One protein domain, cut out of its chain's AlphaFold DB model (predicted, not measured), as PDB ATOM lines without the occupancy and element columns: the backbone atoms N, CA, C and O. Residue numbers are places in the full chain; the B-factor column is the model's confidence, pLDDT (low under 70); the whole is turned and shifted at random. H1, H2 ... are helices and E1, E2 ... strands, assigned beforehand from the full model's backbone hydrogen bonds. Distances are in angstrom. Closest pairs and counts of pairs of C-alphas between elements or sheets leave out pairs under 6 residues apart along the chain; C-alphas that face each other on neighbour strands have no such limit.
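What this domain is: This is residues 4 to 124 of the 131 residues of an uncharacterized protein of Muricomes intestini (UniProt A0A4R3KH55). Two strand hairpins, E1 with E2 and the longer E3 with E4, stand next to each other as a slab, with E2 beside E3. Helix H1 packs on E1 and the long helix H2 on E3 and E4, both over one face of the slab, while H3 runs past E1 at the slab's edge; residues 75 to 81 stick out at one end. The printed part has 121 residues with three named helices and four named strands, in the order H1 E1 E2 E3 E4 H2 H3. Each hairpin is an antiparallel sheet of two, and the class is mixed, helices and strands. The whole is compact, with a radius of gyration of the C-alphas of 15.6 A and spans of 49 by 38 by 24 A.

Where its parts are: H1, residues 5 to 19, begins at C-alpha 5 (20.900, -19.355, -27.560) and measures 20.8 A. E1 is residues 24 to 28 and E2 residues 35 to 39. E3, residues 45 to 54, measures 27.7 A, and E4, residues 59 to 68, 28.9 A. H2, residues 77 to 100, measures 34.9 A. H3, residues 106 to 124, measures 27.3 A and ends at C-alpha 124 (40.347, -0.440, -22.686).

How they stand to each other: In the hairpin E3 and E4, N 50 and O 63 are within hydrogen-bond range at 2.9 A. In the hairpin E1 and E2, N 27 and O 36 are at 3.0 A. The closest C-alphas of E2 and E3, Leu 37 and Leu 49, are 5.3 A apart; those of E4 and H2, Phe 64 and Leu 94, 6.3 A. H1 and H2 only just touch, with 3 pairs of C-alphas within 8 A, the closest Lys 8 and Ala 100 at 6.8 A. H1 touches H3, closest at the C-alphas of Ile 6 and Glu 108, 6.4 A, at a steep tilt of 39 degrees. In H1, H2 and H3 every O i to N i+4 pair is within hydrogen-bond range.

The domain as a whole: The C-alphas farthest apart, of Gly 58 and Asn 76, are 49.3 A apart. The printed part has no cut, and no link is long. Residues 71 to 72 are under pLDDT 70.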
ATOM      1  N   THR A   4      22.520 -22.483 -30.976       95.88
ATOM      2  CA  THR A   4      22.281 -22.341 -29.533       95.88
ATOM      3  C   THR A   4      21.859 -20.910 -29.185       95.88
ATOM      4  O   THR A   4      21.987 -19.994 -29.999       95.88
ATOM      5  N   ALA A   5      21.344 -20.687 -27.973       95.75
ATOM      6  CA  ALA A   5      20.900 -19.355 -27.560       95.75
ATOM      7  C   ALA A   5      22.063 -18.344 -27.504       95.75
ATOM      8  O   ALA A   5      21.920 -17.221 -27.984       95.75
ATOM      9  N   ILE A   6      23.240 -18.767 -27.028       96.12
ATOM     10  CA  ILE A   6      24.451 -17.931 -27.014       96.12
ATOM     11  C   ILE A   6      24.934 -17.628 -28.437       96.12
ATOM     12  O   ILE A   6      25.271 -16.486 -28.739       96.12
ATOM     13  N   GLU A   7      24.940 -18.612 -29.344       97.31
ATOM     14  CA  GLU A   7      25.310 -18.367 -30.747       97.31
ATOM     15  C   GLU A   7      24.369 -17.360 -31.411       97.31
ATOM     16  O   GLU A   7      24.834 -16.495 -32.151       97.31
ATOM     17  N   LYS A   8      23.064 -17.418 -31.112       97.25
ATOM     18  CA  LYS A   8      22.111 -16.404 -31.578       97.25
ATOM     19  C   LYS A   8      22.415 -15.020 -31.008       97.25
ATOM     20  O   LYS A   8      22.324 -14.053 -31.751       97.25
ATOM     21  N   MET A   9      22.800 -14.907 -29.734       97.12
ATOM     22  CA  MET A   9      23.191 -13.618 -29.146       97.12
ATOM     23  C   MET A   9      24.459 -13.042 -29.783       97.12
ATOM     24  O   MET A   9      24.502 -11.854 -30.093       97.12
ATOM     25  N   ARG A  10      25.471 -13.878 -30.041       96.88
ATOM     26  CA  ARG A  10      26.692 -13.463 -30.754       96.88
ATOM     27  C   ARG A  10      26.394 -13.024 -32.184       96.88
ATOM     28  O   ARG A  10      26.905 -12.002 -32.626       96.88
ATOM     29  N   TRP A  11      25.534 -13.761 -32.883       97.31
ATOM     30  CA  TRP A  11      25.067 -13.369 -34.209       97.31
ATOM     31  C   TRP A  11      24.291 -12.053 -34.177       97.31
ATOM     32  O   TRP A  11      24.566 -11.178 -34.989       97.31
ATOM     33  N   ALA A  12      23.382 -11.875 -33.214       97.12
ATOM     34  CA  ALA A  12      22.624 -10.639 -33.066       97.12
ATOM     35  C   ALA A  12      23.552  -9.446 -32.821       97.12
ATOM     36  O   ALA A  12      23.379  -8.404 -33.446       97.12
ATOM     37  N   LYS A  13      24.572  -9.617 -31.968       96.31
ATOM     38  CA  LYS A  13      25.619  -8.615 -31.747       96.31
ATOM     39  C   LYS A  13      26.342  -8.251 -33.042       96.31
ATOM     40  O   LYS A  13      26.384  -7.074 -33.379       96.31
ATOM     41  N   ALA A  14      26.870  -9.242 -33.760       95.50
ATOM     42  CA  ALA A  14      27.604  -9.015 -35.006       95.50
ATOM     43  C   ALA A  14      26.727  -8.313 -36.055       95.50
ATOM     44  O   ALA A  14      27.124  -7.290 -36.603       95.50
ATOM     45  N   LEU A  15      25.496  -8.798 -36.259       96.38
ATOM     46  CA  LEU A  15      24.533  -8.201 -37.182       96.38
ATOM     47  C   LEU A  15      24.260  -6.731 -36.842       96.38
ATOM     48  O   LEU A  15      24.335  -5.864 -37.708       96.38
ATOM     49  N   LEU A  16      23.943  -6.448 -35.574       96.12
ATOM     50  CA  LEU A  16      23.608  -5.100 -35.126       96.12
ATOM     51  C   LEU A  16      24.804  -4.156 -35.222       96.12
ATOM     52  O   LEU A  16      24.624  -3.024 -35.647       96.12
ATOM     53  N   GLU A  17      26.007  -4.577 -34.850       94.88
ATOM     54  CA  GLU A  17      27.170  -3.682 -34.801       94.88
ATOM     55  C   GLU A  17      27.807  -3.461 -36.173       94.88
ATOM     56  O   GLU A  17      28.125  -2.322 -36.527       94.88
ATOM     57  N   GLU A  18      27.937  -4.518 -36.975       93.69
ATOM     58  CA  GLU A  18      28.600  -4.457 -38.278       93.69
ATOM     59  C   GLU A  18      27.691  -3.830 -39.342       93.69
ATOM     60  O   GLU A  18      28.093  -2.884 -40.022       93.69
ATOM     61  N   GLU A  19      26.438  -4.287 -39.464       94.38
ATOM     62  CA  GLU A  19      25.539  -3.807 -40.526       94.38
ATOM     63  C   GLU A  19      24.912  -2.443 -40.213       94.38
ATOM     64  O   GLU A  19      24.423  -1.756 -41.114       94.38
ATOM     65  N   SER A  20      24.934  -2.010 -38.948       92.00
ATOM     66  CA  SER A  20      24.487  -0.660 -38.593       92.00
ATOM     67  C   SER A  20      25.566   0.409 -38.738       92.00
ATOM     68  O   SER A  20      25.259   1.596 -38.611       92.00
ATOM     69  N   GLY A  21      26.818   0.016 -38.992       88.31
ATOM     70  CA  GLY A  21      27.955   0.934 -38.974       88.31
ATOM     71  C   GLY A  21      28.183   1.560 -37.593       88.31
ATOM     72  O   GLY A  21      28.533   2.736 -37.509       88.31
ATOM     73  N   GLY A  22      27.932   0.802 -36.519       85.75
ATOM     74  CA  GLY A  22      28.066   1.260 -35.132       85.75
ATOM     75  C   GLY A  22      26.909   2.117 -34.605       85.75
ATOM     76  O   GLY A  22      27.038   2.737 -33.551       85.75
ATOM     77  N   ALA A  23      25.771   2.182 -35.306       91.12
ATOM     78  CA  ALA A  23      24.583   2.875 -34.800       91.12
ATOM     79  C   ALA A  23      23.914   2.128 -33.633       91.12
ATOM     80  O   ALA A  23      23.235   2.757 -32.813       91.12
ATOM     81  N   TYR A  24      24.123   0.813 -33.560       95.69
ATOM     82  CA  TYR A  24      23.678  -0.061 -32.483       95.69
ATOM     83  C   TYR A  24      24.857  -0.810 -31.875       95.69
ATOM     84  O   TYR A  24      25.716  -1.298 -32.601       95.69
ATOM     85  N   GLU A  25      24.860  -0.935 -30.551       95.56
ATOM     86  CA  GLU A  25      25.885  -1.663 -29.803       95.56
ATOM     87  C   GLU A  25      25.236  -2.416 -28.638       95.56
ATOM     88  O   GLU A  25      24.461  -1.834 -27.868       95.56
ATOM     89  N   LEU A  26      25.530  -3.711 -28.502       95.25
ATOM     90  CA  LEU A  26      25.084  -4.492 -27.349       95.25
ATOM     91  C   LEU A  26      26.056  -4.309 -26.192       95.25
ATOM     92  O   LEU A  26      27.241  -4.629 -26.297       95.25
ATOM     93  N   VAL A  27      25.527  -3.819 -25.074       93.56
ATOM     94  CA  VAL A  27      26.321  -3.338 -23.945       93.56
ATOM     95  C   VAL A  27      25.731  -3.790 -22.618       93.56
ATOM     96  O   VAL A  27      24.531  -4.033 -22.490       93.56
ATOM     97  N   VAL A  28      26.602  -3.890 -21.620       94.69
ATOM     98  CA  VAL A  28      26.247  -4.305 -20.263       94.69
ATOM     99  C   VAL A  28      26.228  -3.081 -19.348       94.69
ATOM    100  O   VAL A  28      27.119  -2.237 -19.395       94.69
ATOM    101  N   GLY A  29      25.179  -2.949 -18.539       88.81
ATOM    102  CA  GLY A  29      25.022  -1.866 -17.574       88.81
ATOM    103  C   GLY A  29      25.934  -2.025 -16.358       88.81
ATOM    104  O   GLY A  29      26.167  -3.127 -15.880       88.81
ATOM    105  N   ASN A  30      26.398  -0.904 -15.802       80.50
ATOM    106  CA  ASN A  30      27.362  -0.901 -14.692       80.50
ATOM    107  C   ASN A  30      26.766  -1.237 -13.312       80.50
ATOM    108  O   ASN A  30      27.526  -1.457 -12.374       80.50
ATOM    109  N   VAL A  31      25.436  -1.197 -13.152       76.50
ATOM    110  CA  VAL A  31      24.784  -1.285 -11.828       76.50
ATOM    111  C   VAL A  31      24.226  -2.682 -11.540       76.50
ATOM    112  O   VAL A  31      24.400  -3.173 -10.431       76.50
ATOM    113  N   HIS A  32      23.594  -3.331 -12.522       80.81
ATOM    114  CA  HIS A  32      22.983  -4.660 -12.352       80.81
ATOM    115  C   HIS A  32      23.341  -5.636 -13.472       80.81
ATOM    116  O   HIS A  32      22.674  -6.649 -13.641       80.81
ATOM    117  N   ASP A  33      24.374  -5.329 -14.257       87.31
ATOM    118  CA  ASP A  33      24.780  -6.151 -15.397       87.31
ATOM    119  C   ASP A  33      23.671  -6.351 -16.439       87.31
ATOM    120  O   ASP A  33      23.678  -7.311 -17.211       87.31
ATOM    121  N   ASP A  34      22.734  -5.401 -16.483       89.31
ATOM    122  CA  ASP A  34      21.620  -5.410 -17.417       89.31
ATOM    123  C   ASP A  34      22.148  -5.327 -18.848       89.31
ATOM    124  O   ASP A  34      22.904  -4.414 -19.198       89.31
ATOM    125  N   LEU A  35      21.721  -6.258 -19.695       93.38
ATOM    126  CA  LEU A  35      21.999  -6.194 -21.120       93.38
ATOM    127  C   LEU A  35      21.046  -5.193 -21.779       93.38
ATOM    128  O   LEU A  35      19.824  -5.331 -21.683       93.38
ATOM    129  N   TYR A  36      21.594  -4.213 -22.492       94.06
ATOM    130  CA  TYR A  36      20.803  -3.253 -23.254       94.06
ATOM    131  C   TYR A  36      21.425  -2.968 -24.617       94.06
ATOM    132  O   TYR A  36      22.606  -3.211 -24.869       94.06
ATOM    133  N   LEU A  37      20.593  -2.448 -25.519       95.56
ATOM    134  CA  LEU A  37      21.023  -1.989 -26.831       95.56
ATOM    135  C   LEU A  37      21.262  -0.484 -26.766       95.56
ATOM    136  O   LEU A  37      20.316   0.300 -26.641       95.56
ATOM    137  N   ARG A  38      22.525  -0.072 -26.843       94.56
ATOM    138  CA  ARG A  38      22.881   1.332 -27.028       94.56
ATOM    139  C   ARG A  38      22.584   1.707 -28.471       94.56
ATOM    140  O   ARG A  38      22.918   0.981 -29.398       94.56
ATOM    141  N   CYS A  39      21.944   2.855 -28.644       94.00
ATOM    142  CA  CYS A  39      21.609   3.405 -29.945       94.00
ATOM    143  C   CYS A  39      22.152   4.830 -30.022       94.00
ATOM    144  O   CYS A  39      21.891   5.627 -29.112       94.00
ATOM    145  N   GLY A  40      22.910   5.122 -31.081       89.62
ATOM    146  CA  GLY A  40      23.645   6.376 -31.233       89.62
ATOM    147  C   GLY A  40      22.770   7.624 -31.088       89.62
ATOM    148  O   GLY A  40      21.607   7.651 -31.490       89.62
ATOM    149  N   ASP A  41      23.339   8.698 -30.542       86.56
ATOM    150  CA  ASP A  41      22.601   9.929 -30.207       86.56
ATOM    151  C   ASP A  41      21.947  10.613 -31.414       86.56
ATOM    152  O   ASP A  41      20.973  11.346 -31.269       86.56
ATOM    153  N   GLN A  42      22.474  10.361 -32.614       85.38
ATOM    154  CA  GLN A  42      21.993  10.938 -33.870       85.38
ATOM    155  C   GLN A  42      20.911  10.096 -34.564       85.38
ATOM    156  O   GLN A  42      20.451  10.493 -35.640       85.38
ATOM    157  N   VAL A  43      20.541   8.943 -33.998       89.19
ATOM    158  CA  VAL A  43      19.472   8.075 -34.505       89.19
ATOM    159  C   VAL A  43      18.144   8.539 -33.915       89.19
ATOM    160  O   VAL A  43      17.983   8.598 -32.694       89.19
ATOM    161  N   ASN A  44      17.182   8.868 -34.777       90.56
ATOM    162  CA  ASN A  44      15.846   9.279 -34.355       90.56
ATOM    163  C   ASN A  44      14.887   8.092 -34.327       90.56
ATOM    164  O   ASN A  44      14.116   7.973 -33.382       90.56
ATOM    165  N   ALA A  45      14.940   7.208 -35.324       93.12
ATOM    166  CA  ALA A  45      14.182   5.957 -35.334       93.12
ATOM    167  C   ALA A  45      15.111   4.787 -34.996       93.12
ATOM    168  O   ALA A  45      16.000   4.456 -35.777       93.12
ATOM    169  N   GLY A  46      14.924   4.191 -33.819       93.94
ATOM    170  CA  GLY A  46      15.856   3.222 -33.248       93.94
ATOM    171  C   GLY A  46      15.192   1.951 -32.734       93.94
ATOM    172  O   GLY A  46      13.969   1.805 -32.762       93.94
ATOM    173  N   LEU A  47      16.020   1.047 -32.214       95.88
ATOM    174  CA  LEU A  47      15.620  -0.151 -31.482       95.88
ATOM    175  C   LEU A  47      16.108  -0.082 -30.039       95.88
ATOM    176  O   LEU A  47      17.188   0.446 -29.769       95.88
ATOM    177  N   TYR A  48      15.331  -0.642 -29.119       94.94
ATOM    178  CA  TYR A  48      15.792  -0.971 -27.773       94.94
ATOM    179  C   TYR A  48      15.598  -2.459 -27.496       94.94
ATOM    180  O   TYR A  48      14.728  -3.100 -28.089       94.94
ATOM    181  N   LEU A  49      16.405  -2.977 -26.576       96.50
ATOM    182  CA  LEU A  49      16.346  -4.346 -26.081       96.50
ATOM    183  C   LEU A  49      15.803  -4.364 -24.647       96.50
ATOM    184  O   LEU A  49      16.136  -3.502 -23.834       96.50
ATOM    185  N   SER A  50      14.987  -5.363 -24.328       94.50
ATOM    186  CA  SER A  50      14.619  -5.728 -22.963       94.50
ATOM    187  C   SER A  50      14.726  -7.232 -22.767       94.50
ATOM    188  O   SER A  50      14.143  -7.999 -23.531       94.50
ATOM    189  N   MET A  51      15.420  -7.638 -21.709       95.19
ATOM    190  CA  MET A  51      15.437  -9.020 -21.244       95.19
ATOM    191  C   MET A  51      14.254  -9.229 -20.299       95.19
ATOM    192  O   MET A  51      14.226  -8.652 -19.213       95.19
ATOM    193  N   LEU A  52      13.253 -10.006 -20.714       95.44
ATOM    194  CA  LEU A  52      12.045 -10.230 -19.918       95.44
ATOM    195  C   LEU A  52      12.010 -11.657 -19.361       95.44
ATOM    196  O   LEU A  52      12.113 -12.603 -20.140       95.44
ATOM    197  N   PRO A  53      11.820 -11.847 -18.044       95.94
ATOM    198  CA  PRO A  53      11.654 -13.180 -17.486       95.94
ATOM    199  C   PRO A  53      10.331 -13.796 -17.959       95.94
ATOM    200  O   PRO A  53       9.249 -13.239 -17.753       95.94
ATOM    201  N   ASN A  54      10.419 -14.977 -18.555       96.88
ATOM    202  CA  ASN A  54       9.304 -15.808 -18.968       96.88
ATOM    203  C   ASN A  54       9.028 -16.859 -17.886       96.88
ATOM    204  O   ASN A  54       9.811 -17.784 -17.667       96.88
ATOM    205  N   ARG A  55       7.897 -16.705 -17.190       95.50
ATOM    206  CA  ARG A  55       7.518 -17.566 -16.058       95.50
ATOM    207  C   ARG A  55       7.148 -18.986 -16.475       95.50
ATOM    208  O   ARG A  55       7.289 -19.892 -15.662       95.50
ATOM    209  N   ASP A  56       6.698 -19.168 -17.712       96.56
ATOM    210  CA  ASP A  56       6.267 -20.472 -18.211       96.56
ATOM    211  C   ASP A  56       7.473 -21.347 -18.563       96.56
ATOM    212  O   ASP A  56       7.459 -22.556 -18.346       96.56
ATOM    213  N   THR A  57       8.537 -20.734 -19.088       96.38
ATOM    214  CA  THR A  57       9.758 -21.445 -19.491       96.38
ATOM    215  C   THR A  57      10.877 -21.377 -18.451       96.38
ATOM    216  O   THR A  57      11.825 -22.158 -18.542       96.38
ATOM    217  N   GLY A  58      10.799 -20.453 -17.487       96.44
ATOM    218  CA  GLY A  58      11.880 -20.160 -16.539       96.44
ATOM    219  C   GLY A  58      13.107 -19.509 -17.192       96.44
ATOM    220  O   GLY A  58      14.203 -19.589 -16.644       96.44
ATOM    221  N   LYS A  59      12.945 -18.913 -18.380       97.50
ATOM    222  CA  LYS A  59      14.017 -18.290 -19.176       97.50
ATOM    223  C   LYS A  59      13.846 -16.777 -19.284       97.50
ATOM    224  O   LYS A  59      12.839 -16.231 -18.851       97.50
ATOM    225  N   TYR A  60      14.815 -16.109 -19.898       97.50
ATOM    226  CA  TYR A  60      14.760 -14.700 -20.270       97.50
ATOM    227  C   TYR A  60      14.584 -14.557 -21.780       97.50
ATOM    228  O   TYR A  60      15.457 -14.956 -22.554       97.50
ATOM    229  N   ASP A  61      13.471 -13.960 -22.191       97.44
ATOM    230  CA  ASP A  61      13.182 -13.663 -23.588       97.44
ATOM    231  C   ASP A  61      13.792 -12.313 -23.976       97.44
ATOM    232  O   ASP A  61      13.658 -11.307 -23.272       97.44
ATOM    233  N   CYS A  62      14.480 -12.307 -25.111       96.75
ATOM    234  CA  CYS A  62      15.158 -11.149 -25.673       96.75
ATOM    235  C   CYS A  62      14.170 -10.373 -26.555       96.75
ATOM    236  O   CYS A  62      13.905 -10.761 -27.695       96.75
ATOM    237  N   ILE A  63      13.577  -9.304 -26.020       96.81
ATOM    238  CA  ILE A  63      12.524  -8.547 -26.705       96.81
ATOM    239  C   ILE A  63      13.088  -7.244 -27.261       96.81
ATOM    240  O   ILE A  63      13.418  -6.324 -26.511       96.81
ATOM    241  N   PHE A  64      13.126  -7.145 -28.586       96.12
ATOM    242  CA  PHE A  64      13.454  -5.912 -29.293       96.12
ATOM    243  C   PHE A  64      12.186  -5.141 -29.632       96.12
ATOM    244  O   PHE A  64      11.174  -5.733 -30.005       96.12
ATOM    245  N   LYS A  65      12.229  -3.812 -29.523       95.88
ATOM    246  CA  LYS A  65      11.134  -2.947 -29.978       95.88
ATOM    247  C   LYS A  65      11.665  -1.680 -30.626       95.88
ATOM    248  O   LYS A  65      12.673  -1.123 -30.195       95.88
ATOM    249  N   GLY A  66      10.942  -1.214 -31.641       95.31
ATOM    250  CA  GLY A  66      11.196   0.070 -32.282       95.31
ATOM    251  C   GLY A  66      10.715   1.251 -31.449       95.31
ATOM    252  O   GLY A  66       9.729   1.154 -30.715       95.31
ATOM    253  N   TYR A  67      11.398   2.380 -31.581       94.44
ATOM    254  CA  TYR A  67      10.979   3.655 -31.016       94.44
ATOM    255  C   TYR A  67      11.374   4.817 -31.922       94.44
ATOM    256  O   TYR A  67      12.268   4.699 -32.761       94.44
ATOM    257  N   THR A  68      10.754   5.970 -31.676       92.50
ATOM    258  CA  THR A  68      11.106   7.227 -32.337       92.50
ATOM    259  C   THR A  68      11.371   8.306 -31.291       92.50
ATOM    260  O   THR A  68      10.481   8.664 -30.521       92.50
ATOM    261  N   ARG A  69      12.590   8.850 -31.268       88.12
ATOM    262  CA  ARG A  69      12.937  10.088 -30.562       88.12
ATOM    263  C   ARG A  69      12.448  11.247 -31.425       88.12
ATOM    264  O   ARG A  69      12.949  11.447 -32.525       88.12
ATOM    265  N   MET A  70      11.461  12.002 -30.954       74.31
ATOM    266  CA  MET A  70      11.017  13.217 -31.642       74.31
ATOM    267  C   MET A  70      11.133  14.424 -30.721       74.31
ATOM    268  O   MET A  70      10.455  14.507 -29.699       74.31
ATOM    269  N   SER A  71      11.956  15.387 -31.127       63.03
ATOM    270  CA  SER A  71      11.968  16.749 -30.596       63.03
ATOM    271  C   SER A  71      12.059  17.736 -31.771       63.03
ATOM    272  O   SER A  71      13.115  17.970 -32.350       63.03
ATOM    273  N   GLY A  72      10.916  18.307 -32.165       66.19
ATOM    274  CA  GLY A  72      10.819  19.253 -33.288       66.19
ATOM    275  C   GLY A  72      10.664  18.611 -34.678       66.19
ATOM    276  O   GLY A  72      10.557  17.397 -34.817       66.19
ATOM    277  N   GLY A  73      10.579  19.457 -35.714       71.94
ATOM    278  CA  GLY A  73      10.372  19.057 -37.114       71.94
ATOM    279  C   GLY A  73      11.654  19.020 -37.958       71.94
ATOM    280  O   GLY A  73      12.699  19.548 -37.570       71.94
ATOM    281  N   TYR A  74      11.572  18.427 -39.152       81.62
ATOM    282  CA  TYR A  74      12.699  18.301 -40.084       81.62
ATOM    283  C   TYR A  74      12.836  19.547 -40.970       81.62
ATOM    284  O   TYR A  74      11.863  20.016 -41.551       81.62
ATOM    285  N   ARG A  75      14.058  20.080 -41.103       78.75
ATOM    286  CA  ARG A  75      14.309  21.351 -41.815       78.75
ATOM    287  C   ARG A  75      14.284  21.238 -43.343       78.75
ATOM    288  O   ARG A  75      14.171  22.256 -44.014       78.75
ATOM    289  N   ASN A  76      14.478  20.039 -43.898       90.31
ATOM    290  CA  ASN A  76      14.550  19.807 -45.343       90.31
ATOM    291  C   ASN A  76      14.298  18.332 -45.712       90.31
ATOM    292  O   ASN A  76      14.275  17.450 -44.851       90.31
ATOM    293  N   ALA A  77      14.172  18.071 -47.018       93.38
ATOM    294  CA  ALA A  77      13.941  16.735 -47.568       93.38
ATOM    295  C   ALA A  77      15.050  15.726 -47.212       93.38
ATOM    296  O   ALA A  77      14.754  14.560 -46.971       93.38
ATOM    297  N   LYS A  78      16.314  16.164 -47.104       91.50
ATOM    298  CA  LYS A  78      17.431  15.287 -46.713       91.50
ATOM    299  C   LYS A  78      17.256  14.745 -45.290       91.50
ATOM    300  O   LYS A  78      17.521  13.571 -45.053       91.50
ATOM    301  N   GLY A  79      16.785  15.576 -44.359       88.88
ATOM    302  CA  GLY A  79      16.467  15.147 -42.994       88.88
ATOM    303  C   GLY A  79      15.333  14.120 -42.954       88.88
ATOM    304  O   GLY A  79      15.453  13.111 -42.266       88.88
ATOM    305  N   MET A  80      14.276  14.334 -43.747       90.81
ATOM    306  CA  MET A  80      13.184  13.359 -43.872       90.81
ATOM    307  C   MET A  80      13.653  12.039 -44.493       90.81
ATOM    308  O   MET A  80      13.269  10.976 -44.014       90.81
ATOM    309  N   GLN A  81      14.510  12.093 -45.518       93.75
ATOM    310  CA  GLN A  81      15.061  10.894 -46.149       93.75
ATOM    311  C   GLN A  81      15.908  10.080 -45.162       93.75
ATOM    312  O   GLN A  81      15.713   8.874 -45.053       93.75
ATOM    313  N   LYS A  82      16.769  10.743 -44.375       90.75
ATOM    314  CA  LYS A  82      17.567  10.080 -43.333       90.75
ATOM    315  C   LYS A  82      16.679   9.328 -42.336       90.75
ATOM    316  O   LYS A  82      16.937   8.164 -42.065       90.75
ATOM    317  N   LEU A  83      15.618   9.965 -41.833       91.50
ATOM    318  CA  LEU A  83      14.677   9.313 -40.918       91.50
ATOM    319  C   LEU A  83      14.007   8.091 -41.563       91.50
ATOM    320  O   LEU A  83      13.859   7.053 -40.925       91.50
ATOM    321  N   ALA A  84      13.583   8.209 -42.824       93.38
ATOM    322  CA  ALA A  84      12.973   7.094 -43.540       93.38
ATOM    323  C   ALA A  84      13.941   5.907 -43.671       93.38
ATOM    324  O   ALA A  84      13.516   4.758 -43.559       93.38
ATOM    325  N   ASP A  85      15.229   6.171 -43.880       93.81
ATOM    326  CA  ASP A  85      16.252   5.130 -43.971       93.81
ATOM    327  C   ASP A  85      16.577   4.516 -42.597       93.81
ATOM    328  O   ASP A  85      16.703   3.295 -42.501       93.81
ATOM    329  N   GLU A  86      16.577   5.313 -41.519       93.56
ATOM    330  CA  GLU A  86      16.656   4.819 -40.134       93.56
ATOM    331  C   GLU A  86      15.498   3.850 -39.813       93.56
ATOM    332  O   GLU A  86      15.733   2.755 -39.304       93.56
ATOM    333  N   TYR A  87      14.254   4.182 -40.191       95.50
ATOM    334  CA  TYR A  87      13.111   3.275 -40.008       95.50
ATOM    335  C   TYR A  87      13.260   1.962 -40.773       95.50
ATOM    336  O   TYR A  87      12.924   0.907 -40.236       95.50
ATOM    337  N   LYS A  88      13.744   2.003 -42.020       96.62
ATOM    338  CA  LYS A  88      13.961   0.783 -42.813       96.62
ATOM    339  C   LYS A  88      14.992  -0.122 -42.147       96.62
ATOM    340  O   LYS A  88      14.765  -1.325 -42.058       96.62
ATOM    341  N   GLN A  89      16.091   0.454 -41.665       95.25
ATOM    342  CA  GLN A  89      17.140  -0.296 -40.985       95.25
ATOM    343  C   GLN A  89      16.637  -0.892 -39.661       95.25
ATOM    344  O   GLN A  89      16.820  -2.083 -39.418       95.25
ATOM    345  N   ALA A  90      15.941  -0.106 -38.833       96.00
ATOM    346  CA  ALA A  90      15.359  -0.597 -37.584       96.00
ATOM    347  C   ALA A  90      14.331  -1.718 -37.829       96.00
ATOM    348  O   ALA A  90      14.348  -2.727 -37.131       96.00
ATOM    349  N   ALA A  91      13.470  -1.581 -38.842       97.62
ATOM    350  CA  ALA A  91      12.492  -2.607 -39.199       97.62
ATOM    351  C   ALA A  91      13.154  -3.908 -39.683       97.62
ATOM    352  O   ALA A  91      12.689  -4.994 -39.340       97.62
ATOM    353  N   TYR A  92      14.241  -3.801 -40.453       97.75
ATOM    354  CA  TYR A  92      15.040  -4.953 -40.866       97.75
ATOM    355  C   TYR A  92      15.614  -5.693 -39.653       97.75
ATOM    356  O   TYR A  92      15.321  -6.871 -39.472       97.75
ATOM    357  N   PHE A  93      16.334  -5.000 -38.768       97.56
ATOM    358  CA  PHE A  93      16.911  -5.640 -37.586       97.56
ATOM    359  C   PHE A  93      15.850  -6.216 -36.650       97.56
ATOM    360  O   PHE A  93      16.022  -7.325 -36.156       97.56
ATOM    361  N   LEU A  94      14.732  -5.514 -36.436       97.81
ATOM    362  CA  LEU A  94      13.640  -6.025 -35.607       97.81
ATOM    363  C   LEU A  94      13.104  -7.353 -36.150       97.81
ATOM    364  O   LEU A  94      12.981  -8.308 -35.389       97.81
ATOM    365  N   ARG A  95      12.869  -7.437 -37.464       98.19
ATOM    366  CA  ARG A  95      12.433  -8.674 -38.120       98.19
ATOM    367  C   ARG A  95      13.437  -9.808 -37.915       98.19
ATOM    368  O   ARG A  95      13.037 -10.926 -37.600       98.19
ATOM    369  N   GLU A  96      14.726  -9.536 -38.094       97.88
ATOM    370  CA  GLU A  96      15.773 -10.542 -37.902       97.88
ATOM    371  C   GLU A  96      15.818 -11.037 -36.444       97.88
ATOM    372  O   GLU A  96      15.925 -12.241 -36.198       97.88
ATOM    373  N   MET A  97      15.629 -10.145 -35.465       97.12
ATOM    374  CA  MET A  97      15.540 -10.520 -34.048       97.12
ATOM    375  C   MET A  97      14.282 -11.341 -33.725       97.12
ATOM    376  O   MET A  97      14.363 -12.328 -32.990       97.12
ATOM    377  N   GLU A  98      13.130 -10.985 -34.300       96.50
ATOM    378  CA  GLU A  98      11.875 -11.741 -34.164       96.50
ATOM    379  C   GLU A  98      12.012 -13.164 -34.725       96.50
ATOM    380  O   GLU A  98      11.596 -14.131 -34.082       96.50
ATOM    381  N   ILE A  99      12.646 -13.313 -35.893       96.75
ATOM    382  CA  ILE A  99      12.930 -14.619 -36.508       96.75
ATOM    383  C   ILE A  99      13.899 -15.427 -35.641       96.75
ATOM    384  O   ILE A  99      13.711 -16.634 -35.452       96.75
ATOM    385  N   ALA A 100      14.931 -14.776 -35.097       96.38
ATOM    386  CA  ALA A 100      15.900 -15.433 -34.234       96.38
ATOM    387  C   ALA A 100      15.254 -15.976 -32.953       96.38
ATOM    388  O   ALA A 100      15.698 -17.027 -32.478       96.38
ATOM    389  N   ASN A 101      14.207 -15.317 -32.438       95.94
ATOM    390  CA  ASN A 101      13.416 -15.723 -31.273       95.94
ATOM    391  C   ASN A 101      14.317 -16.231 -30.131       95.94
ATOM    392  O   ASN A 101      14.433 -17.440 -29.874       95.94
ATOM    393  N   ILE A 102      15.081 -15.303 -29.557       97.31
ATOM    394  CA  ILE A 102      16.156 -15.615 -28.616       97.31
ATOM    395  C   ILE A 102      15.585 -15.696 -27.198       97.31
ATOM    396  O   ILE A 102      14.980 -14.750 -26.703       97.31
ATOM    397  N   SER A 103      15.820 -16.834 -26.547       97.31
ATOM    398  CA  SER A 103      15.421 -17.107 -25.167       97.31
ATOM    399  C   SER A 103      16.567 -17.833 -24.468       97.31
ATOM    400  O   SER A 103      17.051 -18.849 -24.981       97.31
ATOM    401  N   LEU A 104      17.022 -17.291 -23.339       97.56
ATOM    402  CA  LEU A 104      18.242 -17.690 -22.628       97.56
ATOM    403  C   LEU A 104      17.902 -18.221 -21.235       97.56
ATOM    404  O   LEU A 104      17.051 -17.657 -20.551       97.56
ATOM    405  N   SER A 105      18.578 -19.274 -20.776       97.69
ATOM    406  CA  SER A 105      18.617 -19.558 -19.337       97.69
ATOM    407  C   SER A 105      19.387 -18.464 -18.583       97.69
ATOM    408  O   SER A 105      20.097 -17.656 -19.183       97.69
ATOM    409  N   GLU A 106      19.270 -18.449 -17.254       95.69
ATOM    410  CA  GLU A 106      20.060 -17.554 -16.399       95.69
ATOM    411  C   GLU A 106      21.572 -17.751 -16.601       95.69
ATOM    412  O   GLU A 106      22.301 -16.777 -16.789       95.69
ATOM    413  N   ASP A 107      22.029 -19.006 -16.677       97.00
ATOM    414  CA  ASP A 107      23.436 -19.340 -16.930       97.00
ATOM    415  C   ASP A 107      23.912 -18.853 -18.307       97.00
ATOM    416  O   ASP A 107      25.009 -18.310 -18.430       97.00
ATOM    417  N   GLU A 108      23.092 -19.018 -19.353       97.62
ATOM    418  CA  GLU A 108      23.428 -18.568 -20.710       97.62
ATOM    419  C   GLU A 108      23.507 -17.037 -20.791       97.62
ATOM    420  O   GLU A 108      24.423 -16.497 -21.416       97.62
ATOM    421  N   LEU A 109      22.571 -16.337 -20.141       96.00
ATOM    422  CA  LEU A 109      22.572 -14.879 -20.057       96.00
ATOM    423  C   LEU A 109      23.808 -14.374 -19.300       96.00
ATOM    424  O   LEU A 109      24.521 -13.509 -19.805       96.00
ATOM    425  N   SER A 110      24.102 -14.953 -18.134       95.19
ATOM    426  CA  SER A 110      25.272 -14.610 -17.316       95.19
ATOM    427  C   SER A 110      26.594 -14.860 -18.053       95.19
ATOM    428  O   SER A 110      27.506 -14.024 -18.027       95.19
ATOM    429  N   ALA A 111      26.688 -15.974 -18.786       96.75
ATOM    430  CA  ALA A 111      27.848 -16.288 -19.613       96.75
ATOM    431  C   ALA A 111      28.056 -15.245 -20.723       96.75
ATOM    432  O   ALA A 111      29.170 -14.746 -20.894       96.75
ATOM    433  N   PHE A 112      26.991 -14.870 -21.439       96.94
ATOM    434  CA  PHE A 112      27.076 -13.862 -22.498       96.94
ATOM    435  C   PHE A 112      27.433 -12.472 -21.949       96.94
ATOM    436  O   PHE A 112      28.294 -11.784 -22.493       96.94
ATOM    437  N   VAL A 113      26.843 -12.072 -20.823       95.75
ATOM    438  CA  VAL A 113      27.182 -10.822 -20.124       95.75
ATOM    439  C   VAL A 113      28.661 -10.792 -19.715       95.75
ATOM    440  O   VAL A 113      29.350  -9.788 -19.913       95.75
ATOM    441  N   SER A 114      29.181 -11.901 -19.186       94.75
ATOM    442  CA  SER A 114      30.591 -12.029 -18.795       94.75
ATOM    443  C   SER A 114      31.547 -11.943 -19.991       94.75
ATOM    444  O   SER A 114      32.626 -11.350 -19.882       94.75
ATOM    445  N   GLU A 115      31.149 -12.496 -21.140       95.25
ATOM    446  CA  GLU A 115      31.872 -12.380 -22.412       95.25
ATOM    447  C   GLU A 115      32.000 -10.911 -22.843       95.25
ATOM    448  O   GLU A 115      33.118 -10.445 -23.078       95.25
ATOM    449  N   LEU A 116      30.894 -10.156 -22.849       93.56
ATOM    450  CA  LEU A 116      30.898  -8.738 -23.238       93.56
ATOM    451  C   LEU A 116      31.794  -7.885 -22.333       93.56
ATOM    452  O   LEU A 116      32.620  -7.117 -22.824       93.56
ATOM    453  N   LYS A 117      31.701  -8.073 -21.013       92.31
ATOM    454  CA  LYS A 117      32.557  -7.366 -20.045       92.31
ATOM    455  C   LYS A 117      34.042  -7.662 -20.235       92.31
ATOM    456  O   LYS A 117      34.893  -6.807 -19.986       92.31
ATOM    457  N   SER A 118      34.374  -8.894 -20.609       90.06
ATOM    458  CA  SER A 118      35.763  -9.303 -20.825       90.06
ATOM    459  C   SER A 118      36.339  -8.652 -22.081       90.06
ATOM    460  O   SER A 118      37.471  -8.168 -22.045       90.06
ATOM    461  N   ALA A 119      35.548  -8.580 -23.155       85.75
ATOM    462  CA  ALA A 119      35.922  -7.898 -24.391       85.75
ATOM    463  C   ALA A 119      36.143  -6.387 -24.173       85.75
ATOM    464  O   ALA A 119      37.160  -5.847 -24.609       85.75
ATOM    465  N   GLU A 120      35.260  -5.723 -23.420       82.69
ATOM    466  CA  GLU A 120      35.385  -4.291 -23.107       82.69
ATOM    467  C   GLU A 120      36.672  -3.981 -22.321       82.69
ATOM    468  O   GLU A 120      37.431  -3.078 -22.677       82.69
ATOM    469  N   LYS A 121      36.995  -4.784 -21.295       81.25
ATOM    470  CA  LYS A 121      38.250  -4.641 -20.531       81.25
ATOM    471  C   LYS A 121      39.490  -4.787 -21.410       81.25
ATOM    472  O   LYS A 121      40.456  -4.046 -21.238       81.25
ATOM    473  N   GLN A 122      39.485  -5.744 -22.339       77.06
ATOM    474  CA  GLN A 122      40.600  -5.940 -23.268       77.06
ATOM    475  C   GLN A 122      40.773  -4.735 -24.194       77.06
ATOM    476  O   GLN A 122      41.903  -4.296 -24.405       77.06
ATOM    477  N   GLN A 123      39.674  -4.161 -24.688       77.31
ATOM    478  CA  GLN A 123      39.703  -2.971 -25.536       77.31
ATOM    479  C   GLN A 123      40.251  -1.744 -24.791       77.31
ATOM    480  O   GLN A 123      41.107  -1.039 -25.326       77.31
ATOM    481  N   ILE A 124      39.830  -1.524 -23.540       78.25
ATOM    482  CA  ILE A 124      40.347  -0.440 -22.686       78.25
ATOM    483  C   ILE A 124      41.849  -0.611 -22.440       78.25
ATOM    484  O   ILE A 124      42.617   0.332 -22.630       78.25
TER     485      ILE A 124